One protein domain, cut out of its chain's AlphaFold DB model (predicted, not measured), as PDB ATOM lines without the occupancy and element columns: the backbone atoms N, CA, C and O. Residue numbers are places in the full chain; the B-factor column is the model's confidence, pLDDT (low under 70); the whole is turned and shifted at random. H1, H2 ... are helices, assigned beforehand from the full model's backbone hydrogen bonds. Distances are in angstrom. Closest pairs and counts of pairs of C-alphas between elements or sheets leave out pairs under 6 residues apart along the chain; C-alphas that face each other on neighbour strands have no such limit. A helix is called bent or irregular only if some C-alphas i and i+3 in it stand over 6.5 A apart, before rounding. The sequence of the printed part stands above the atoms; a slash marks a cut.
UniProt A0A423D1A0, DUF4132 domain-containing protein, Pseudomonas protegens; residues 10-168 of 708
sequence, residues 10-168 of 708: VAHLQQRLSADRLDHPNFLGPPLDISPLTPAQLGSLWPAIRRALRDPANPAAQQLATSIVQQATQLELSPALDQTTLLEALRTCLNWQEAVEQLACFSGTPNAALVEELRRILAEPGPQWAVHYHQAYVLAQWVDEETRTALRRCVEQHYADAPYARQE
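AT A GLANCE: This is residues 10 to 168 of the 708 residues of the protein "DUF4132 domain-containing protein" of Pseudomonas protegens (UniProt A0A423D1A0). This is a rod of short helices stacked one after another, most of them standing across the long axis. H1, H3 and H4 with little H2 make one end, H5, H6, H7 and H9 pack together in the middle, and H8, H10 and H11 make the other end; of the named helices, H3 and H5 alone join the first group to the rest by touching. The printed part has 159 residues with eleven named helices, H1 to H11 in chain order, and no named strand; the class is all helix. It is only just loose, close to compact, with a radius of gyration of the C-alphas of 18.6 A, and its C-alphas span 58 by 28 by 27 A.

HOW THE PARTS SIT: Begin at the longest helix, H4, residues 59 to 74. With its residues 61 to 65 alone it touches H3, residues 39 to 52; the two form a helical hairpin, opposite ways at a shallow tilt of 34 degrees, only just short of steep, and their closest C-alphas, of Ala 52 and Gln 62, are 4.9 A apart. The same stretch of H4 touches H1, residues 10 to 17, opposite ways at a steep tilt of 45 degrees, closest at the C-alphas of Leu 17 and Ala 61, 5.1 A. H2, residues 25 to 28, only just touches H4, with 3 pairs of C-alphas within 8 A, closest at Pro 25 and Ala 60, 5.2 A. H1 and H3 touch, the same way at a shallow tilt of 11 degrees, closest at the C-alphas of Leu 17 and Ala 48, 6.0 A. Now move to H5, residues 83 to 91: it touches H3 the same way at a shallow tilt of 25 degrees, where the closest C-alphas, of Pro 47 and Ala 89, are 4.9 A apart. H5 forms a helical hairpin with H6, residues 96 to 104, at 14 degrees, closest at the C-alphas of Leu 90 and Ala 99, 5.9 A. H7, residues 112 to 122, touches H5 at the C-alphas of Leu 87 and Leu 114, 5.7 A, and only just touches H6, its hairpin partner, with 3 pairs of C-alphas within 8 A, closest at Trp 96 and Ile 121, 7.0 A. H9, residues 133 to 140, touches H6 at a steep tilt of 57 degrees, closest at the C-alphas of Trp 96 and Gln 135, 6.2 A, and touches H7 at the C-alphas of Leu 118 and Leu 139, 6.4 A. H9 and H10, residues 145 to 158, form a hairpin at 13 degrees, with the C-alphas of Ala 140 and Arg 148 closest, 5.8 A. H8, residues 127 to 131, touches H10 at the C-alphas of Ala 130 and Val 155, 4.6 A. H11, residues 163 to 168, is close to H10 but not clearly touching, with the C-alphas of Glu 156 and Arg 166 closest, 6.7 A. H4 and H6 are apart. In H1 and H4 to H11 every O i to N i+4 pair is within hydrogen-bond range; in H3 it is 8 of 10, and H2 is too short for such a pair.

IN THESE COORDINATES: Find C-alpha 59 at (32.532, -30.855, 30.489); from there H4 runs 22.2 A to C-alpha 74. H10 is 20.0 A long, H3 19.2 A, H7 15.3 A, H5 12.5 A, H6 12.3 A and H1 10.4 A; H9, H11, H8 and H2 are shorter. H3 is irregular: its C-alphas 44 and 47 are 7.3 A apart. H1 begins at C-alpha 10, (34.895, -11.872, 23.748), and H11 ends at C-alpha 168, (-6.430, -13.639, 34.240).

THE WHOLE: Look for the two C-alphas farthest apart, those of Phe 27 and Asp 161, at 58.9 A. The printed part has no cut and no long link. The mean pLDDT of the printed part is 87.4; residues 20 to 31 and 73 to 74 are under 70.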
ATOM      1  N   VAL A  10      35.963 -11.206  24.511       89.25
ATOM      2  CA  VAL A  10      34.895 -11.872  23.748       89.25
ATOM      3  C   VAL A  10      35.459 -12.949  22.820       89.25
ATOM      4  O   VAL A  10      35.003 -14.086  22.866       89.25
ATOM      5  N   ALA A  11      36.481 -12.640  22.014       87.62
ATOM      6  CA  ALA A  11      37.085 -13.619  21.109       87.62
ATOM      7  C   ALA A  11      37.701 -14.804  21.873       87.62
ATOM      8  O   ALA A  11      37.545 -15.956  21.468       87.62
ATOM      9  N   HIS A  12      38.341 -14.530  23.011       86.75
ATOM     10  CA  HIS A  12      38.933 -15.554  23.863       86.75
ATOM     11  C   HIS A  12      37.870 -16.470  24.496       86.75
ATOM     12  O   HIS A  12      38.006 -17.695  24.474       86.75
ATOM     13  N   LEU A  13      36.784 -15.897  25.024       88.88
ATOM     14  CA  LEU A  13      35.660 -16.663  25.568       88.88
ATOM     15  C   LEU A  13      34.963 -17.481  24.476       88.88
ATOM     16  O   LEU A  13      34.705 -18.665  24.681       88.88
ATOM     17  N   GLN A  14      34.728 -16.892  23.302       89.75
ATOM     18  CA  GLN A  14      34.111 -17.571  22.163       89.75
ATOM     19  C   GLN A  14      34.933 -18.780  21.710       89.75
ATOM     20  O   GLN A  14      34.374 -19.857  21.494       89.75
ATOM     21  N   GLN A  15      36.257 -18.621  21.604       86.31
ATOM     22  CA  GLN A  15      37.166 -19.705  21.244       86.31
ATOM     23  C   GLN A  15      37.104 -20.839  22.267       86.31
ATOM     24  O   GLN A  15      37.003 -21.996  21.880       86.31
ATOM     25  N   ARG A  16      37.117 -20.524  23.567       85.44
ATOM     26  CA  ARG A  16      37.070 -21.537  24.632       85.44
ATOM     27  C   ARG A  16      35.725 -22.253  24.730       85.44
ATOM     28  O   ARG A  16      35.704 -23.449  24.994       85.44
ATOM     29  N   LEU A  17      34.622 -21.540  24.517       86.81
ATOM     30  CA  LEU A  17      33.278 -22.123  24.484       86.81
ATOM     31  C   LEU A  17      33.060 -23.016  23.256       86.81
ATOM     32  O   LEU A  17      32.226 -23.913  23.305       86.81
ATOM     33  N   SER A  18      33.799 -22.763  22.172       82.00
ATOM     34  CA  SER A  18      33.669 -23.472  20.891       82.00
ATOM     35  C   SER A  18      34.820 -24.443  20.605       82.00
ATOM     36  O   SER A  18      34.869 -25.002  19.513       82.00
ATOM     37  N   ALA A  19      35.770 -24.610  21.530       76.12
ATOM     38  CA  ALA A  19      36.925 -25.479  21.334       76.12
ATOM     39  C   ALA A  19      36.503 -26.953  21.359       76.12
ATOM     40  O   ALA A  19      35.798 -27.385  22.277       76.12
ATOM     41  N   ASP A  20      36.978 -27.725  20.377       66.31
ATOM     42  CA  ASP A  20      36.822 -29.178  20.376       66.31
ATOM     43  C   ASP A  20      37.537 -29.797  21.583       66.31
ATOM     44  O   ASP A  20      38.598 -29.323  21.993       66.31
ATOM     45  N   ARG A  21      36.898 -30.836  22.147       62.31
ATOM     46  CA  ARG A  21      37.288 -31.633  23.327       62.31
ATOM     47  C   ARG A  21      38.643 -31.260  23.940       62.31
ATOM     48  O   ARG A  21      39.693 -31.720  23.506       62.31
ATOM     49  N   LEU A  22      38.596 -30.495  25.029       58.44
ATOM     50  CA  LEU A  22      39.704 -30.449  25.978       58.44
ATOM     51  C   LEU A  22      39.560 -31.645  26.924       58.44
ATOM     52  O   LEU A  22      38.598 -31.720  27.688       58.44
ATOM     53  N   ASP A  23      40.521 -32.567  26.882       52.62
ATOM     54  CA  ASP A  23      40.455 -33.858  27.584       52.62
ATOM     55  C   ASP A  23      40.489 -33.749  29.126       52.62
ATOM     56  O   ASP A  23      40.303 -34.753  29.816       52.62
ATOM     57  N   HIS A  24      40.708 -32.555  29.708       58.28
ATOM     58  CA  HIS A  24      40.732 -32.388  31.167       58.28
ATOM     59  C   HIS A  24      40.402 -30.952  31.653       58.28
ATOM     60  O   HIS A  24      40.982 -29.988  31.143       58.28
ATOM     61  N   PRO A  25      39.572 -30.770  32.708       53.00
ATOM     62  CA  PRO A  25      39.203 -29.450  33.257       53.00
ATOM     63  C   PRO A  25      40.390 -28.629  33.794       53.00
ATOM     64  O   PRO A  25      40.341 -27.403  33.809       53.00
ATOM     65  N   ASN A  26      41.502 -29.280  34.154       57.50
ATOM     66  CA  ASN A  26      42.743 -28.600  34.567       57.50
ATOM     67  C   ASN A  26      43.414 -27.773  33.446       57.50
ATOM     68  O   ASN A  26      44.270 -26.946  33.750       57.50
ATOM     69  N   PHE A  27      43.039 -27.957  32.172       56.84
ATOM     70  CA  PHE A  27      43.572 -27.178  31.041       56.84
ATOM     71  C   PHE A  27      42.793 -25.883  30.757       56.84
ATOM     72  O   PHE A  27      43.146 -25.139  29.845       56.84
ATOM     73  N   LEU A  28      41.750 -25.580  31.538       58.22
ATOM     74  CA  LEU A  28      40.932 -24.374  31.371       58.22
ATOM     75  C   LEU A  28      41.563 -23.107  31.974       58.22
ATOM     76  O   LEU A  28      41.078 -22.009  31.709       58.22
ATOM     77  N   GLY A  29      42.620 -23.220  32.781       62.50
ATOM     78  CA  GLY A  29      43.125 -22.079  33.552       62.50
ATOM     79  C   GLY A  29      42.081 -21.528  34.545       62.50
ATOM     80  O   GLY A  29      41.014 -22.123  34.722       62.50
ATOM     81  N   PRO A  30      42.371 -20.409  35.232       63.09
ATOM     82  CA  PRO A  30      41.423 -19.799  36.159       63.09
ATOM     83  C   PRO A  30      40.152 -19.303  35.433       63.09
ATOM     84  O   PRO A  30      40.207 -19.008  34.231       63.09
ATOM     85  N   PRO A  31      39.008 -19.192  36.140       69.19
ATOM     86  CA  PRO A  31      37.814 -18.542  35.607       69.19
ATOM     87  C   PRO A  31      38.169 -17.135  35.126       69.19
ATOM     88  O   PRO A  31      38.838 -16.387  35.837       69.19
ATOM     89  N   LEU A  32      37.744 -16.792  33.914       82.50
ATOM     90  CA  LEU A  32      37.938 -15.446  33.385       82.50
ATOM     91  C   LEU A  32      36.889 -14.522  33.988       82.50
ATOM     92  O   LEU A  32      35.708 -14.874  34.003       82.50
ATOM     93  N   ASP A  33      37.337 -13.363  34.464       83.75
ATOM     94  CA  ASP A  33      36.460 -12.310  34.961       83.75
ATOM     95  C   ASP A  33      35.703 -11.670  33.793       83.75
ATOM     96  O   ASP A  33      36.309 -11.134  32.859       83.75
ATOM     97  N   ILE A  34      34.374 -11.754  33.837       88.56
ATOM     98  CA  ILE A  34      33.499 -11.164  32.821       88.56
ATOM     99  C   ILE A  34      33.004  -9.762  33.190       88.56
ATOM    100  O   ILE A  34      32.256  -9.181  32.405       88.56
ATOM    101  N   SER A  35      33.407  -9.205  34.339       85.94
ATOM    102  CA  SER A  35      33.041  -7.848  34.770       85.94
ATOM    103  C   SER A  35      33.259  -6.747  33.718       85.94
ATOM    104  O   SER A  35      32.461  -5.809  33.698       85.94
ATOM    105  N   PRO A  36      34.230  -6.843  32.780       91.25
ATOM    106  CA  PRO A  36      34.392  -5.837  31.729       91.25
ATOM    107  C   PRO A  36      33.392  -5.951  30.565       91.25
ATOM    108  O   PRO A  36      33.410  -5.095  29.679       91.25
ATOM    109  N   LEU A  37      32.582  -7.015  30.487       91.25
ATOM    110  CA  LEU A  37      31.669  -7.237  29.362       91.25
ATOM    111  C   LEU A  37      30.448  -6.315  29.426       91.25
ATOM    112  O   LEU A  37      29.807  -6.157  30.461       91.25
ATOM    113  N   THR A  38      30.056  -5.777  28.272       92.75
ATOM    114  CA  THR A  38      28.765  -5.094  28.113       92.75
ATOM    115  C   THR A  38      27.627  -6.096  27.858       92.75
ATOM    116  O   THR A  38      27.887  -7.212  27.393       92.75
ATOM    117  N   PRO A  39      26.348  -5.711  28.061       88.06
ATOM    118  CA  PRO A  39      25.197  -6.556  27.723       88.06
ATOM    119  C   PRO A  39      25.226  -7.103  26.290       88.06
ATOM    120  O   PRO A  39      24.949  -8.280  26.067       88.06
ATOM    121  N   ALA A  40      25.614  -6.275  25.313       92.12
ATOM    122  CA  ALA A  40      25.698  -6.670  23.906       92.12
ATOM    123  C   ALA A  40      26.835  -7.675  23.649       92.12
ATOM    124  O   ALA A  40      26.670  -8.633  22.894       92.12
ATOM    125  N   GLN A  41      27.982  -7.501  24.311       94.19
ATOM    126  CA  GLN A  41      29.095  -8.449  24.224       94.19
ATOM    127  C   GLN A  41      28.729  -9.799  24.845       94.19
ATOM    128  O   GLN A  41      28.977 -10.834  24.227       94.19
ATOM    129  N   LEU A  42      28.082  -9.803  26.015       91.06
ATOM    130  CA  LEU A  42      27.552 -11.030  26.613       91.06
ATOM    131  C   LEU A  42      26.497 -11.683  25.704       91.06
ATOM    132  O   LEU A  42      26.518 -12.899  25.524       91.06
ATOM    133  N   GLY A  43      25.630 -10.881  25.078       90.44
ATOM    134  CA  GLY A  43      24.643 -11.341  24.102       90.44
ATOM    135  C   GLY A  43      25.264 -12.038  22.891       90.44
ATOM    136  O   GLY A  43      24.799 -13.105  22.496       90.44
ATOM    137  N   SER A  44      26.377 -11.519  22.366       94.56
ATOM    138  CA  SER A  44      27.099 -12.147  21.246       94.56
ATOM    139  C   SER A  44      27.671 -13.536  21.574       94.56
ATOM    140  O   SER A  44      27.757 -14.392  20.697       94.56
ATOM    141  N   LEU A  45      28.017 -13.784  22.843       93.31
ATOM    142  CA  LEU A  45      28.532 -15.072  23.332       93.31
ATOM    143  C   LEU A  45      27.411 -16.058  23.682       93.31
ATOM    144  O   LEU A  45      27.644 -17.261  23.821       93.31
ATOM    145  N   TRP A  46      26.190 -15.556  23.858       92.19
ATOM    146  CA  TRP A  46      25.093 -16.289  24.471       92.19
ATOM    147  C   TRP A  46      24.722 -17.594  23.750       92.19
ATOM    148  O   TRP A  46      24.583 -18.614  24.429       92.19
ATOM    149  N   PRO A  47      24.660 -17.658  22.403       91.88
ATOM    150  CA  PRO A  47      24.411 -18.922  21.705       91.88
ATOM    151  C   PRO A  47      25.473 -19.995  21.976       91.88
ATOM    152  O   PRO A  47      25.151 -21.180  22.099       91.88
ATOM    153  N   ALA A  48      26.747 -19.605  22.093       91.38
ATOM    154  CA  ALA A  48      27.831 -20.528  22.426       91.38
ATOM    155  C   ALA A  48      27.724 -21.007  23.880       91.38
ATOM    156  O   ALA A  48      27.837 -22.204  24.135       91.38
ATOM    157  N   ILE A  49      27.403 -20.104  24.813       90.31
ATOM    158  CA  ILE A  49      27.134 -20.433  26.223       90.31
ATOM    159  C   ILE A  49      25.997 -21.463  26.321       90.31
ATOM    160  O   ILE A  49      26.155 -22.494  26.975       90.31
ATOM    161  N   ARG A  50      24.865 -21.237  25.639       88.19
ATOM    162  CA  ARG A  50      23.703 -22.148  25.674       88.19
ATOM    163  C   ARG A  50      24.003 -23.525  25.085       88.19
ATOM    164  O   ARG A  50      23.501 -24.514  25.613       88.19
ATOM    165  N   ARG A  51      24.812 -23.602  24.023       89.62
ATOM    166  CA  ARG A  51      25.283 -24.882  23.467       89.62
ATOM    167  C   ARG A  51      26.208 -25.607  24.441       89.62
ATOM    168  O   ARG A  51      25.963 -26.769  24.739       89.62
ATOM    169  N   ALA A  52      27.197 -24.909  24.996       88.88
ATOM    170  CA  ALA A  52      28.166 -25.475  25.932       88.88
ATOM    171  C   ALA A  52      27.517 -26.014  27.219       88.88
ATOM    172  O   ALA A  52      27.892 -27.078  27.699       88.88
ATOM    173  N   LEU A  53      26.487 -25.343  27.753       85.00
ATOM    174  CA  LEU A  53      25.725 -25.841  28.909       85.00
ATOM    175  C   LEU A  53      25.062 -27.206  28.661       85.00
ATOM    176  O   LEU A  53      24.743 -27.916  29.617       85.00
ATOM    177  N   ARG A  54      24.849 -27.560  27.392       83.31
ATOM    178  CA  ARG A  54      24.090 -28.729  26.942       83.31
ATOM    179  C   ARG A  54      24.935 -29.781  26.239       83.31
ATOM    180  O   ARG A  54      24.371 -30.759  25.758       83.31
ATOM    181  N   ASP A  55      26.248 -29.597  26.182       82.44
ATOM    182  CA  ASP A  55      27.158 -30.566  25.588       82.44
ATOM    183  C   ASP A  55      27.831 -31.414  26.684       82.44
ATOM    184  O   ASP A  55      28.897 -31.046  27.187       82.44
ATOM    185  N   PRO A  56      27.250 -32.566  27.077       77.31
ATOM    186  CA  PRO A  56      27.869 -33.443  28.068       77.31
ATOM    187  C   PRO A  56      29.183 -34.060  27.564       77.31
ATOM    188  O   PRO A  56      29.944 -34.596  28.368       77.31
ATOM    189  N   ALA A  57      29.467 -34.004  26.257       82.12
ATOM    190  CA  ALA A  57      30.721 -34.484  25.690       82.12
ATOM    191  C   ALA A  57      31.874 -33.477  25.855       82.12
ATOM    192  O   ALA A  57      33.018 -33.836  25.563       82.12
ATOM    193  N   ASN A  58      31.594 -32.263  26.350       83.25
ATOM    194  CA  ASN A  58      32.576 -31.218  26.626       83.25
ATOM    195  C   ASN A  58      32.366 -30.598  28.030       83.25
ATOM    196  O   ASN A  58      31.931 -29.447  28.161       83.25
ATOM    197  N   PRO A  59      32.708 -31.332  29.111       80.94
ATOM    198  CA  PRO A  59      32.532 -30.855  30.489       80.94
ATOM    199  C   PRO A  59      33.316 -29.566  30.767       80.94
ATOM    200  O   PRO A  59      32.934 -28.763  31.617       80.94
ATOM    201  N   ALA A  60      34.398 -29.344  30.022       80.75
ATOM    202  CA  ALA A  60      35.242 -28.176  30.150       80.75
ATOM    203  C   ALA A  60      34.529 -26.891  29.676       80.75
ATOM    204  O   ALA A  60      34.512 -25.881  30.388       80.75
ATOM    205  N   ALA A  61      33.870 -26.943  28.514       84.19
ATOM    206  CA  ALA A  61      33.029 -25.854  28.021       84.19
ATOM    207  C   ALA A  61      31.782 -25.653  28.899       84.19
ATOM    208  O   ALA A  61      31.418 -24.512  29.192       84.19
ATOM    209  N   GLN A  62      31.171 -26.737  29.390       85.88
ATOM    210  CA  GLN A  62      30.025 -26.671  30.303       85.88
ATOM    211  C   GLN A  62      30.371 -25.958  31.618       85.88
ATOM    212  O   GLN A  62      29.612 -25.099  32.078       85.88
ATOM    213  N   GLN A  63      31.529 -26.264  32.212       84.19
ATOM    214  CA  GLN A  63      32.008 -25.607  33.428       84.19
ATOM    215  C   GLN A  63      32.281 -24.114  33.194       84.19
ATOM    216  O   GLN A  63      31.880 -23.284  34.013       84.19
ATOM    217  N   LEU A  64      32.907 -23.757  32.066       86.69
ATOM    218  CA  LEU A  64      33.125 -22.358  31.693       86.69
ATOM    219  C   LEU A  64      31.797 -21.611  31.514       86.69
ATOM    220  O   LEU A  64      31.615 -20.547  32.098       86.69
ATOM    221  N   ALA A  65      30.852 -22.175  30.761       87.69
ATOM    222  CA  ALA A  65      29.540 -21.577  30.543       87.69
ATOM    223  C   ALA A  65      28.761 -21.406  31.858       87.69
ATOM    224  O   ALA A  65      28.164 -20.357  32.089       87.69
ATOM    225  N   THR A  66      28.834 -22.393  32.756       83.56
ATOM    226  CA  THR A  66      28.247 -22.316  34.104       83.56
ATOM    227  C   THR A  66      28.868 -21.174  34.905       83.56
ATOM    228  O   THR A  66      28.142 -20.388  35.510       83.56
ATOM    229  N   SER A  67      30.197 -21.036  34.867       84.88
ATOM    230  CA  SER A  67      30.903 -19.938  35.533       84.88
ATOM    231  C   SER A  67      30.509 -18.573  34.965       84.88
ATOM    232  O   SER A  67      30.232 -17.665  35.743       84.88
ATOM    233  N   ILE A  68      30.408 -18.429  33.640       86.62
ATOM    234  CA  ILE A  68      29.973 -17.179  32.998       86.62
ATOM    235  C   ILE A  68      28.543 -16.827  33.422       86.62
ATOM    236  O   ILE A  68      28.293 -15.692  33.809       86.62
ATOM    237  N   VAL A  69      27.606 -17.780  33.405       83.19
ATOM    238  CA  VAL A  69      26.217 -17.534  33.837       83.19
ATOM    239  C   VAL A  69      26.154 -17.151  35.316       83.19
ATOM    240  O   VAL A  69      25.419 -16.231  35.677       83.19
ATOM    241  N   GLN A  70      26.937 -17.809  36.176       76.94
ATOM    242  CA  GLN A  70      27.029 -17.464  37.596       76.94
ATOM    243  C   GLN A  70      27.579 -16.050  37.800       76.94
ATOM    244  O   GLN A  70      26.969 -15.276  38.535       76.94
ATOM    245  N   GLN A  71      28.670 -15.689  37.119       81.94
ATOM    246  CA  GLN A  71      29.240 -14.345  37.186       81.94
ATOM    247  C   GLN A  71      28.271 -13.293  36.628       81.94
ATOM    248  O   GLN A  71      28.047 -12.281  37.277       81.94
ATOM    249  N   ALA A  72      27.627 -13.542  35.483       77.69
ATOM    250  CA  ALA A  72      26.668 -12.611  34.879       77.69
ATOM    251  C   ALA A  72      25.497 -12.356  35.828       77.69
ATOM    252  O   ALA A  72      25.062 -11.227  36.018       77.69
ATOM    253  N   THR A  73      25.050 -13.411  36.508       68.62
ATOM    254  CA  THR A  73      24.011 -13.308  37.528       68.62
ATOM    255  C   THR A  73      24.483 -12.547  38.771       68.62
ATOM    256  O   THR A  73      23.713 -11.772  39.330       68.62
ATOM    257  N   GLN A  74      25.728 -12.744  39.218       68.50
ATOM    258  CA  GLN A  74      26.316 -11.994  40.336       68.50
ATOM    259  C   GLN A  74      26.478 -10.507  40.013       68.50
ATOM    260  O   GLN A  74      26.257  -9.681  40.891       68.50
ATOM    261  N   LEU A  75      26.821 -10.188  38.764       72.81
ATOM    262  CA  LEU A  75      27.005  -8.835  38.242       72.81
ATOM    263  C   LEU A  75      25.692  -8.158  37.821       72.81
ATOM    264  O   LEU A  75      25.729  -7.019  37.367       72.81
ATOM    265  N   GLU A  76      24.556  -8.860  37.904       73.69
ATOM    266  CA  GLU A  76      23.261  -8.412  37.360       73.69
ATOM    267  C   GLU A  76      23.326  -8.031  35.867       73.69
ATOM    268  O   GLU A  76      22.536  -7.241  35.348       73.69
ATOM    269  N   LEU A  77      24.267  -8.636  35.144       78.75
ATOM    270  CA  LEU A  77      24.510  -8.401  33.733       78.75
ATOM    271  C   LEU A  77      23.604  -9.311  32.898       78.75
ATOM    272  O   LEU A  77      23.870 -10.503  32.733       78.75
ATOM    273  N   SER A  78      22.535  -8.743  32.345       83.44
ATOM    274  CA  SER A  78      21.659  -9.456  31.407       83.44
ATOM    275  C   SER A  78      22.210  -9.368  29.977       83.44
ATOM    276  O   SER A  78      22.631  -8.284  29.562       83.44
ATOM    277  N   PRO A  79      22.220 -10.466  29.198       87.88
ATOM    278  CA  PRO A  79      22.614 -10.408  27.795       87.88
ATOM    279  C   PRO A  79      21.614  -9.557  27.004       87.88
ATOM    280  O   PRO A  79      20.410  -9.653  27.216       87.88
ATOM    281  N   ALA A  80      22.108  -8.752  26.066       90.25
ATOM    282  CA  ALA A  80      21.282  -8.078  25.070       90.25
ATOM    283  C   ALA A  80      21.400  -8.842  23.748       90.25
ATOM    284  O   ALA A  80      22.446  -8.800  23.099       90.25
ATOM    285  N   LEU A  81      20.349  -9.573  23.380       91.12
ATOM    286  CA  LEU A  81      20.304 -10.378  22.163       91.12
ATOM    287  C   LEU A  81      19.819  -9.535  20.983       91.12
ATOM    288  O   LEU A  81      18.903  -8.722  21.109       91.12
ATOM    289  N   ASP A  82      20.423  -9.762  19.823       94.75
ATOM    290  CA  ASP A  82      19.933  -9.293  18.530       94.75
ATOM    291  C   ASP A  82      19.112 -10.389  17.822       94.75
ATOM    292  O   ASP A  82      18.917 -11.487  18.342       94.75
ATOM    293  N   GLN A  83      18.623 -10.097  16.615       95.31
ATOM    294  CA  GLN A  83      17.807 -11.031  15.827       95.31
ATOM    295  C   GLN A  83      18.507 -12.380  15.584       95.31
ATOM    296  O   GLN A  83      17.873 -13.433  15.645       95.31
ATOM    297  N   THR A  84      19.811 -12.352  15.292       95.31
ATOM    298  CA  THR A  84      20.596 -13.533  14.909       95.31
ATOM    299  C   THR A  84      20.920 -14.388  16.129       95.31
ATOM    300  O   THR A  84      20.666 -15.592  16.144       95.31
ATOM    301  N   THR A  85      21.429 -13.757  17.182       94.50
ATOM    302  CA  THR A  85      21.794 -14.417  18.441       94.50
ATOM    303  C   THR A  85      20.569 -14.967  19.167       94.50
ATOM    304  O   THR A  85      20.629 -16.078  19.695       94.50
ATOM    305  N   LEU A  86      19.428 -14.269  19.131       94.38
ATOM    306  CA  LEU A  86      18.165 -14.797  19.648       94.38
ATOM    307  C   LEU A  86      17.717 -16.041  18.871       94.38
ATOM    308  O   LEU A  86      17.331 -17.030  19.491       94.38
ATOM    309  N   LEU A  87      17.796 -16.027  17.537       95.69
ATOM    310  CA  LEU A  87      17.384 -17.164  16.706       95.69
ATOM    311  C   LEU A  87      18.205 -18.415  17.035       95.69
ATOM    312  O   LEU A  87      17.653 -19.501  17.209       95.69
ATOM    313  N   GLU A  88      19.523 -18.266  17.161       93.81
ATOM    314  CA  GLU A  88      20.398 -19.367  17.561       93.81
ATOM    315  C   GLU A  88      20.116 -19.853  18.986       93.81
ATOM    316  O   GLU A  88      20.095 -21.061  19.226       93.81
ATOM    317  N   ALA A  89      19.861 -18.941  19.928       89.38
ATOM    318  CA  ALA A  89      19.512 -19.309  21.295       89.38
ATOM    319  C   ALA A  89      18.194 -20.105  21.342       89.38
ATOM    320  O   ALA A  89      18.155 -21.181  21.948       89.38
ATOM    321  N   LEU A  90      17.152 -19.642  20.643       91.44
ATOM    322  CA  LEU A  90      15.836 -20.286  20.577       91.44
ATOM    323  C   LEU A  90      15.887 -21.696  19.977       91.44
ATOM    324  O   LEU A  90      15.233 -22.604  20.491       91.44
ATOM    325  N   ARG A  91      16.729 -21.931  18.963       91.69
ATOM    326  CA  ARG A  91      16.920 -23.267  18.358       91.69
ATOM    327  C   ARG A  91      17.386 -24.329  19.339       91.69
ATOM    328  O   ARG A  91      17.180 -25.517  19.113       91.69
ATOM    329  N   THR A  92      18.026 -23.906  20.421       85.56
ATOM    330  CA  THR A  92      18.527 -24.815  21.448       85.56
ATOM    331  C   THR A  92      17.537 -25.008  22.603       85.56
ATOM    332  O   THR A  92      17.749 -25.896  23.424       85.56
ATOM    333  N   CYS A  93      16.477 -24.198  22.711       85.31
ATOM    334  CA  CYS A  93      15.494 -24.282  23.795       85.31
ATOM    335  C   CYS A  93      14.796 -25.650  23.849       85.31
ATOM    336  O   CYS A  93      14.376 -26.195  22.830       85.31
ATOM    337  N   LEU A  94      14.657 -26.181  25.064       80.88
ATOM    338  CA  LEU A  94      14.032 -27.472  25.365       80.88
ATOM    339  C   LEU A  94      12.573 -27.319  25.803       80.88
ATOM    340  O   LEU A  94      11.802 -28.272  25.731       80.88
ATOM    341  N   ASN A  95      12.201 -26.137  26.292       85.69
ATOM    342  CA  ASN A  95      10.862 -25.837  26.780       85.69
ATOM    343  C   ASN A  95      10.512 -24.353  26.574       85.69
ATOM    344  O   ASN A  95      11.359 -23.529  26.216       85.69
ATOM    345  N   TRP A  96       9.244 -24.014  26.802       88.94
ATOM    346  CA  TRP A  96       8.730 -22.658  26.604       88.94
ATOM    347  C   TRP A  96       9.268 -21.643  27.608       88.94
ATOM    348  O   TRP A  96       9.421 -20.478  27.257       88.94
ATOM    349  N   GLN A  97       9.580 -22.067  28.833       84.81
ATOM    350  CA  GLN A  97      10.132 -21.178  29.852       84.81
ATOM    351  C   GLN A  97      11.489 -20.626  29.412       84.81
ATOM    352  O   GLN A  97      11.691 -19.416  29.426       84.81
ATOM    353  N   GLU A  98      12.380 -21.482  28.914       83.62
ATOM    354  CA  GLU A  98      13.664 -21.036  28.374       83.62
ATOM    355  C   GLU A  98      13.487 -20.081  27.189       83.62
ATOM    356  O   GLU A  98      14.241 -19.120  27.072       83.62
ATOM    357  N   ALA A  99      12.506 -20.333  26.314       88.81
ATOM    358  CA  ALA A  99      12.222 -19.463  25.173       88.81
ATOM    359  C   ALA A  99      11.740 -18.071  25.618       88.81
ATOM    360  O   ALA A  99      12.197 -17.061  25.085       88.81
ATOM    361  N   VAL A 100      10.876 -18.009  26.636       88.19
ATOM    362  CA  VAL A 100      10.449 -16.753  27.274       88.19
ATOM    363  C   VAL A 100      11.638 -16.023  27.904       88.19
ATOM    364  O   VAL A 100      11.769 -14.814  27.722       88.19
ATOM    365  N   GLU A 101      12.535 -16.735  28.591       84.06
ATOM    366  CA  GLU A 101      13.758 -16.157  29.167       84.06
ATOM    367  C   GLU A 101      14.685 -15.569  28.091       84.06
ATOM    368  O   GLU A 101      15.233 -14.483  28.283       84.06
ATOM    369  N   GLN A 102      14.837 -16.241  26.939       86.19
ATOM    370  CA  GLN A 102      15.616 -15.699  25.818       86.19
ATOM    371  C   GLN A 102      14.954 -14.449  25.229       86.19
ATOM    372  O   GLN A 102      15.627 -13.452  24.980       86.19
ATOM    373  N   LEU A 103      13.632 -14.473  25.035       87.50
ATOM    374  CA  LEU A 103      12.888 -13.322  24.520       87.50
ATOM    375  C   LEU A 103      12.953 -12.112  25.455       87.50
ATOM    376  O   LEU A 103      12.955 -10.984  24.971       87.50
ATOM    377  N   ALA A 104      13.042 -12.318  26.770       85.25
ATOM    378  CA  ALA A 104      13.209 -11.227  27.730       85.25
ATOM    379  C   ALA A 104      14.529 -10.455  27.539       85.25
ATOM    380  O   ALA A 104      14.626  -9.297  27.934       85.25
ATOM    381  N   CYS A 105      15.519 -11.074  26.891       84.56
ATOM    382  CA  CYS A 105      16.822 -10.485  26.582       84.56
ATOM    383  C   CYS A 105      16.843  -9.727  25.236       84.56
ATOM    384  O   CYS A 105      17.895  -9.242  24.820       84.56
ATOM    385  N   PHE A 106      15.709  -9.636  24.535       89.31
ATOM    386  CA  PHE A 106      15.571  -9.007  23.220       89.31
ATOM    387  C   PHE A 106      14.611  -7.810  23.279       89.31
ATOM    388  O   PHE A 106      13.515  -7.903  23.826       89.31
ATOM    389  N   SER A 107      15.012  -6.678  22.694       84.12
ATOM    390  CA  SER A 107      14.261  -5.410  22.750       84.12
ATOM    391  C   SER A 107      13.604  -4.993  21.425       84.12
ATOM    392  O   SER A 107      13.024  -3.911  21.347       84.12
ATOM    393  N   GLY A 108      13.684  -5.823  20.379       88.06
ATOM    394  CA  GLY A 108      13.146  -5.521  19.046       88.06
ATOM    395  C   GLY A 108      11.818  -6.212  18.718       88.06
ATOM    396  O   GLY A 108      11.187  -6.853  19.554       88.06
ATOM    397  N   THR A 109      11.407  -6.117  17.452       90.62
ATOM    398  CA  THR A 109      10.302  -6.909  16.886       90.62
ATOM    399  C   THR A 109      10.872  -8.123  16.145       90.62
ATOM    400  O   THR A 109      11.755  -7.926  15.306       90.62
ATOM    401  N   PRO A 110      10.415  -9.359  16.414       93.75
ATOM    402  CA  PRO A 110      10.908 -10.552  15.730       93.75
ATOM    403  C   PRO A 110      10.745 -10.474  14.207       93.75
ATOM    404  O   PRO A 110       9.679 -10.123  13.704       93.75
ATOM    405  N   ASN A 111      11.805 -10.800  13.466       95.38
ATOM    406  CA  ASN A 111      11.736 -10.956  12.013       95.38
ATOM    407  C   ASN A 111      11.065 -12.288  11.617       95.38
ATOM    408  O   ASN A 111      10.817 -13.147  12.461       95.38
ATOM    409  N   ALA A 112      10.823 -12.496  10.319       96.12
ATOM    410  CA  ALA A 112      10.157 -13.706   9.825       96.12
ATOM    411  C   ALA A 112      10.832 -15.017  10.279       96.12
ATOM    412  O   ALA A 112      10.145 -15.964  10.641       96.12
ATOM    413  N   ALA A 113      12.170 -15.071  10.325       96.19
ATOM    414  CA  ALA A 113      12.890 -16.274  10.747       96.19
ATOM    415  C   ALA A 113      12.676 -16.596  12.235       96.19
ATOM    416  O   ALA A 113      12.499 -17.758  12.594       96.19
ATOM    417  N   LEU A 114      12.662 -15.577  13.097       95.81
ATOM    418  CA  LEU A 114      12.313 -15.747  14.505       95.81
ATOM    419  C   LEU A 114      10.853 -16.144  14.682       95.81
ATOM    420  O   LEU A 114      10.569 -17.001  15.510       95.81
ATOM    421  N   VAL A 115       9.936 -15.555  13.914       96.31
ATOM    422  CA  VAL A 115       8.516 -15.920  13.963       96.31
ATOM    423  C   VAL A 115       8.314 -17.403  13.635       96.31
ATOM    424  O   VAL A 115       7.620 -18.094  14.379       96.31
ATOM    425  N   GLU A 116       8.969 -17.920  12.591       95.50
ATOM    426  CA  GLU A 116       8.931 -19.354  12.269       95.50
ATOM    427  C   GLU A 116       9.511 -20.222  13.394       95.50
ATOM    428  O   GLU A 116       8.950 -21.262  13.740       95.50
ATOM    429  N   GLU A 117      10.609 -19.786  14.015       95.88
ATOM    430  CA  GLU A 117      11.217 -20.501  15.138       95.88
ATOM    431  C   GLU A 117      10.298 -20.522  16.371       95.88
ATOM    432  O   GLU A 117      10.150 -21.557  17.022       95.88
ATOM    433  N   LEU A 118       9.618 -19.412  16.673       95.25
ATOM    434  CA  LEU A 118       8.623 -19.337  17.745       95.25
ATOM    435  C   LEU A 118       7.419 -20.239  17.457       95.25
ATOM    436  O   LEU A 118       6.950 -20.928  18.365       95.25
ATOM    437  N   ARG A 119       6.959 -20.302  16.199       94.88
ATOM    438  CA  ARG A 119       5.906 -21.236  15.775       94.88
ATOM    439  C   ARG A 119       6.348 -22.690  15.973       94.88
ATOM    440  O   ARG A 119       5.592 -23.479  16.535       94.88
ATOM    441  N   ARG A 120       7.591 -23.035  15.612       94.38
ATOM    442  CA  ARG A 120       8.175 -24.368  15.864       94.38
ATOM    443  C   ARG A 120       8.188 -24.715  17.356       94.38
ATOM    444  O   ARG A 120       7.887 -25.853  17.711       94.38
ATOM    445  N   ILE A 121       8.541 -23.761  18.221       93.00
ATOM    446  CA  ILE A 121       8.595 -23.954  19.680       93.00
ATOM    447  C   ILE A 121       7.195 -24.148  20.276       93.00
ATOM    448  O   ILE A 121       7.014 -25.019  21.130       93.00
ATOM    449  N   LEU A 122       6.210 -23.357  19.844       92.56
ATOM    450  CA  LEU A 122       4.816 -23.491  20.281       92.56
ATOM    451  C   LEU A 122       4.189 -24.827  19.854       92.56
ATOM    452  O   LEU A 122       3.321 -25.344  20.566       92.56
ATOM    453  N   ALA A 123       4.669 -25.399  18.745       92.69
ATOM    454  CA  ALA A 123       4.127 -26.602  18.124       92.69
ATOM    455  C   ALA A 123       2.625 -26.454  17.804       92.69
ATOM    456  O   ALA A 123       2.101 -25.345  17.730       92.69
ATOM    457  N   GLU A 124       1.926 -27.565  17.574       91.81
ATOM    458  CA  GLU A 124       0.491 -27.536  17.284       91.81
ATOM    459  C   GLU A 124      -0.346 -27.150  18.523       91.81
ATOM    460  O   GLU A 124       0.007 -27.533  19.651       91.81
ATOM    461  N   PRO A 125      -1.479 -26.441  18.345       91.25
ATOM    462  CA  PRO A 125      -2.396 -26.119  19.434       91.25
ATOM    463  C   PRO A 125      -2.892 -27.368  20.173       91.25
ATOM    464  O   PRO A 125      -3.356 -28.334  19.566       91.25
ATOM    465  N   GLY A 126      -2.851 -27.338  21.506       89.44
ATOM    466  CA  GLY A 126      -3.270 -28.472  22.332       89.44
ATOM    467  C   GLY A 126      -3.386 -28.142  23.823       89.44
ATOM    468  O   GLY A 126      -3.187 -26.995  24.218       89.44
ATOM    469  N   PRO A 127      -3.673 -29.133  24.690       88.25
ATOM    470  CA  PRO A 127      -3.910 -28.905  26.121       88.25
ATOM    471  C   PRO A 127      -2.767 -28.179  26.846       88.25
ATOM    472  O   PRO A 127      -3.015 -27.369  27.736       88.25
ATOM    473  N   GLN A 128      -1.519 -28.414  26.427       91.19
ATOM    474  CA  GLN A 128      -0.330 -27.761  26.987       91.19
ATOM    475  C   GLN A 128      -0.348 -26.230  26.836       91.19
ATOM    476  O   GLN A 128       0.161 -25.528  27.705       91.19
ATOM    477  N   TRP A 129      -0.987 -25.709  25.778       94.06
ATOM    478  CA  TRP A 129      -1.150 -24.269  25.560       94.06
ATOM    479  C   TRP A 129      -1.994 -23.634  26.657       94.06
ATOM    480  O   TRP A 129      -1.674 -22.548  27.124       94.06
ATOM    481  N   ALA A 130      -3.048 -24.326  27.093       92.50
ATOM    482  CA  ALA A 130      -3.878 -23.850  28.184       92.50
ATOM    483  C   ALA A 130      -3.155 -23.976  29.528       92.50
ATOM    484  O   ALA A 130      -3.106 -23.008  30.270       92.50
ATOM    485  N   VAL A 131      -2.533 -25.120  29.827       90.19
ATOM    486  CA  VAL A 131      -1.837 -25.333  31.114       90.19
ATOM    487  C   VAL A 131      -0.716 -24.308  31.349       90.19
ATOM    488  O   VAL A 131      -0.494 -23.885  32.482       90.19
ATOM    489  N   HIS A 132      -0.041 -23.880  30.280       90.81
ATOM    490  CA  HIS A 132       1.057 -22.910  30.309       90.81
ATOM    491  C   HIS A 132       0.693 -21.619  29.563       90.81
ATOM    492  O   HIS A 132       1.490 -21.082  28.789       90.81
ATOM    493  N   TYR A 133      -0.534 -21.124  29.761       93.94
ATOM    494  CA  TYR A 133      -1.063 -20.017  28.965       93.94
ATOM    495  C   TYR A 133      -0.266 -18.716  29.106       93.94
ATOM    496  O   TYR A 133      -0.234 -17.939  28.156       93.94
ATOM    497  N   HIS A 134       0.409 -18.461  30.235       93.62
ATOM    498  CA  HIS A 134       1.270 -17.281  30.381       93.62
ATOM    499  C   HIS A 134       2.455 -17.338  29.409       93.62
ATOM    500  O   HIS A 134       2.706 -16.369  28.690       93.62
ATOM    501  N   GLN A 135       3.149 -18.480  29.337       92.62
ATOM    502  CA  GLN A 135       4.244 -18.697  28.389       92.62
ATOM    503  C   GLN A 135       3.730 -18.694  26.949       92.62
ATOM    504  O   GLN A 135       4.279 -17.990  26.101       92.62
ATOM    505  N   ALA A 136       2.648 -19.430  26.683       94.88
ATOM    506  CA  ALA A 136       2.057 -19.507  25.352       94.88
ATOM    507  C   ALA A 136       1.636 -18.122  24.843       94.88
ATOM    508  O   ALA A 136       1.878 -17.807  23.685       94.88
ATOM    509  N   TYR A 137       1.083 -17.261  25.703       95.75
ATOM    510  CA  TYR A 137       0.700 -15.896  25.347       95.75
ATOM    511  C   TYR A 137       1.909 -15.045  24.933       95.75
ATOM    512  O   TYR A 137       1.878 -14.382  23.895       95.75
ATOM    513  N   VAL A 138       2.997 -15.087  25.713       93.38
ATOM    514  CA  VAL A 138       4.231 -14.328  25.428       93.38
ATOM    515  C   VAL A 138       4.901 -14.778  24.128       93.38
ATOM    516  O   VAL A 138       5.505 -13.954  23.443       93.38
ATOM    517  N   LEU A 139       4.791 -16.057  23.769       93.88
ATOM    518  CA  LEU A 139       5.304 -16.581  22.502       93.88
ATOM    519  C   LEU A 139       4.353 -16.256  21.336       93.88
ATOM    520  O   LEU A 139       4.780 -15.704  20.323       93.88
ATOM    521  N   ALA A 140       3.054 -16.533  21.492       94.94
ATOM    522  CA  ALA A 140       2.045 -16.407  20.439       94.94
ATOM    523  C   ALA A 140       1.783 -14.958  20.011       94.94
ATOM    524  O   ALA A 140       1.363 -14.730  18.877       94.94
ATOM    525  N   GLN A 141       2.060 -13.967  20.871       93.12
ATOM    526  CA  GLN A 141       1.912 -12.546  20.527       93.12
ATOM    527  C   GLN A 141       2.759 -12.111  19.321       93.12
ATOM    528  O   GLN A 141       2.449 -11.098  18.701       93.12
ATOM    529  N   TRP A 142       3.809 -12.869  18.995       93.19
ATOM    530  CA  TRP A 142       4.734 -12.571  17.906       93.19
ATOM    531  C   TRP A 142       4.481 -13.386  16.634       93.19
ATOM    532  O   TRP A 142       5.177 -13.159  15.652       93.19
ATOM    533  N   VAL A 143       3.536 -14.334  16.638       94.75
ATOM    534  CA  VAL A 143       3.345 -15.276  15.522       94.75
ATOM    535  C   VAL A 143       2.325 -14.749  14.515       94.75
ATOM    536  O   VAL A 143       2.695 -14.142  13.514       94.75
ATOM    537  N   ASP A 144       1.036 -14.950  14.777       93.56
ATOM    538  CA  ASP A 144      -0.065 -14.449  13.955       93.56
ATOM    539  C   ASP A 144      -1.376 -14.407  14.767       93.56
ATOM    540  O   ASP A 144      -1.436 -14.762  15.951       93.56
ATOM    541  N   GLU A 145      -2.437 -13.869  14.164       94.88
ATOM    542  CA  GLU A 145      -3.763 -13.797  14.794       94.88
ATOM    543  C   GLU A 145      -4.415 -15.181  14.947       94.88
ATOM    544  O   GLU A 145      -5.132 -15.425  15.919       94.88
ATOM    545  N   GLU A 146      -4.141 -16.110  14.028       95.69
ATOM    546  CA  GLU A 146      -4.700 -17.463  14.058       95.69
ATOM    547  C   GLU A 146      -4.185 -18.247  15.273       95.69
ATOM    548  O   GLU A 146      -4.979 -18.808  16.032       95.69
ATOM    549  N   THR A 147      -2.879 -18.184  15.531       95.38
ATOM    550  CA  THR A 147      -2.208 -18.748  16.710       95.38
ATOM    551  C   THR A 147      -2.807 -18.172  17.992       95.38
ATOM    552  O   THR A 147      -3.186 -18.912  18.900       95.38
ATOM    553  N   ARG A 148      -2.978 -16.846  18.079       95.19
ATOM    554  CA  ARG A 148      -3.588 -16.206  19.260       95.19
ATOM    555  C   ARG A 148      -5.044 -16.624  19.469       95.19
ATOM    556  O   ARG A 148      -5.460 -16.866  20.603       95.19
ATOM    557  N   THR A 149      -5.802 -16.766  18.386       95.75
ATOM    558  CA  THR A 149      -7.189 -17.247  18.421       95.75
ATOM    559  C   THR A 149      -7.260 -18.713  18.855       95.75
ATOM    560  O   THR A 149      -8.134 -19.088  19.640       95.75
ATOM    561  N   ALA A 150      -6.330 -19.552  18.395       96.31
ATOM    562  CA  ALA A 150      -6.218 -20.943  18.818       96.31
ATOM    563  C   ALA A 150      -5.890 -21.052  20.315       96.31
ATOM    564  O   ALA A 150      -6.554 -21.810  21.020       96.31
ATOM    565  N   LEU A 151      -4.958 -20.236  20.823       97.00
ATOM    566  CA  LEU A 151      -4.635 -20.173  22.252       97.00
ATOM    567  C   LEU A 151      -5.853 -19.814  23.101       97.00
ATOM    568  O   LEU A 151      -6.158 -20.529  24.055       97.00
ATOM    569  N   ARG A 152      -6.577 -18.753  22.730       96.25
ATOM    570  CA  ARG A 152      -7.812 -18.347  23.414       96.25
ATOM    571  C   ARG A 152      -8.807 -19.505  23.490       96.25
ATOM    572  O   ARG A 152      -9.292 -19.819  24.570       96.25
ATOM    573  N   ARG A 153      -9.030 -20.205  22.375       96.19
ATOM    574  CA  ARG A 153      -9.921 -21.372  22.314       96.19
ATOM    575  C   ARG A 153      -9.462 -22.506  23.235       96.19
ATOM    576  O   ARG A 153     -10.287 -23.089  23.933       96.19
ATOM    577  N   CYS A 154      -8.164 -22.816  23.258       96.31
ATOM    578  CA  CYS A 154      -7.605 -23.834  24.151       96.31
ATOM    579  C   CYS A 154      -7.835 -23.474  25.627       96.31
ATOM    580  O   CYS A 154      -8.254 -24.332  26.402       96.31
ATOM    581  N   VAL A 155      -7.599 -22.214  26.009       95.94
ATOM    582  CA  VAL A 155      -7.818 -21.717  27.378       95.94
ATOM    583  C   VAL A 155      -9.304 -21.752  27.744       95.94
ATOM    584  O   VAL A 155      -9.653 -22.249  28.813       95.94
ATOM    585  N   GLU A 156     -10.187 -21.284  26.861       94.94
ATOM    586  CA  GLU A 156     -11.641 -21.302  27.072       94.94
ATOM    587  C   GLU A 156     -12.181 -22.718  27.288       94.94
ATOM    588  O   GLU A 156     -13.003 -22.930  28.180       94.94
ATOM    589  N   GLN A 157     -11.702 -23.686  26.505       94.62
ATOM    590  CA  GLN A 157     -12.103 -25.088  26.622       94.62
ATOM    591  C   GLN A 157     -11.548 -25.745  27.889       94.62
ATOM    592  O   GLN A 157     -12.282 -26.444  28.583       94.62
ATOM    593  N   HIS A 158     -10.268 -25.529  28.203       95.06
ATOM    594  CA  HIS A 158      -9.610 -26.172  29.343       95.06
ATOM    595  C   HIS A 158     -10.079 -25.616  30.695       95.06
ATOM    596  O   HIS A 158     -10.222 -26.373  31.648       95.06
ATOM    597  N   TYR A 159     -10.342 -24.309  30.776       94.81
ATOM    598  CA  TYR A 159     -10.758 -23.611  31.998       94.81
ATOM    599  C   TYR A 159     -12.243 -23.222  31.971       94.81
ATOM    600  O   TYR A 159     -12.642 -22.194  32.530       94.81
ATOM    601  N   ALA A 160     -13.085 -24.027  31.317       93.88
ATOM    602  CA  ALA A 160     -14.523 -23.775  31.218       93.88
ATOM    603  C   ALA A 160     -15.177 -23.600  32.606       93.88
ATOM    604  O   ALA A 160     -16.003 -22.701  32.798       93.88
ATOM    605  N   ASP A 161     -14.740 -24.394  33.587       92.75
ATOM    606  CA  ASP A 161     -15.174 -24.390  34.988       92.75
ATOM    607  C   ASP A 161     -14.330 -23.491  35.914       92.75
ATOM    608  O   ASP A 161     -14.667 -23.352  37.091       92.75
ATOM    609  N   ALA A 162     -13.284 -22.843  35.391       95.19
ATOM    610  CA  ALA A 162     -12.348 -22.003  36.138       95.19
ATOM    611  C   ALA A 162     -12.417 -20.527  35.678       95.19
ATOM    612  O   ALA A 162     -11.592 -20.054  34.884       95.19
ATOM    613  N   PRO A 163     -13.445 -19.768  36.111       95.88
ATOM    614  CA  PRO A 163     -13.699 -18.418  35.616       95.88
ATOM    615  C   PRO A 163     -12.637 -17.390  36.024       95.88
ATOM    616  O   PRO A 163     -12.525 -16.363  35.355       95.88
ATOM    617  N   TYR A 164     -11.870 -17.611  37.094       96.88
ATOM    618  CA  TYR A 164     -10.828 -16.678  37.533       96.88
ATOM    619  C   TYR A 164      -9.568 -16.844  36.680       96.88
ATOM    620  O   TYR A 164      -8.985 -15.847  36.259       96.88
ATOM    621  N   ALA A 165      -9.208 -18.087  36.342       95.44
ATOM    622  CA  ALA A 165      -8.132 -18.379  35.391       95.44
ATOM    623  C   ALA A 165      -8.402 -17.770  34.006       95.44
ATOM    624  O   ALA A 165      -7.524 -17.127  33.433       95.44
ATOM    625  N   ARG A 166      -9.637 -17.885  33.495       96.31
ATOM    626  CA  ARG A 166     -10.020 -17.253  32.219       96.31
ATOM    627  C   ARG A 166      -9.932 -15.729  32.262       96.31
ATOM    628  O   ARG A 166      -9.453 -15.123  31.312       96.31
ATOM    629  N   GLN A 167     -10.357 -15.106  33.362       96.81
ATOM    630  CA  GLN A 167     -10.237 -13.654  33.513       96.81
ATOM    631  C   GLN A 167      -8.770 -13.193  33.589       96.81
ATOM    632  O   GLN A 167      -8.447 -12.162  33.004       96.81
ATOM    633  N   GLU A 168      -7.874 -13.949  34.243       96.50
ATOM    634  CA  GLU A 168      -6.430 -13.639  34.240       96.50
ATOM    635  C   GLU A 168      -5.834 -13.748  32.828       96.50
ATOM    636  O   GLU A 168      -5.045 -12.892  32.434       96.50
TER     637      GLU A 168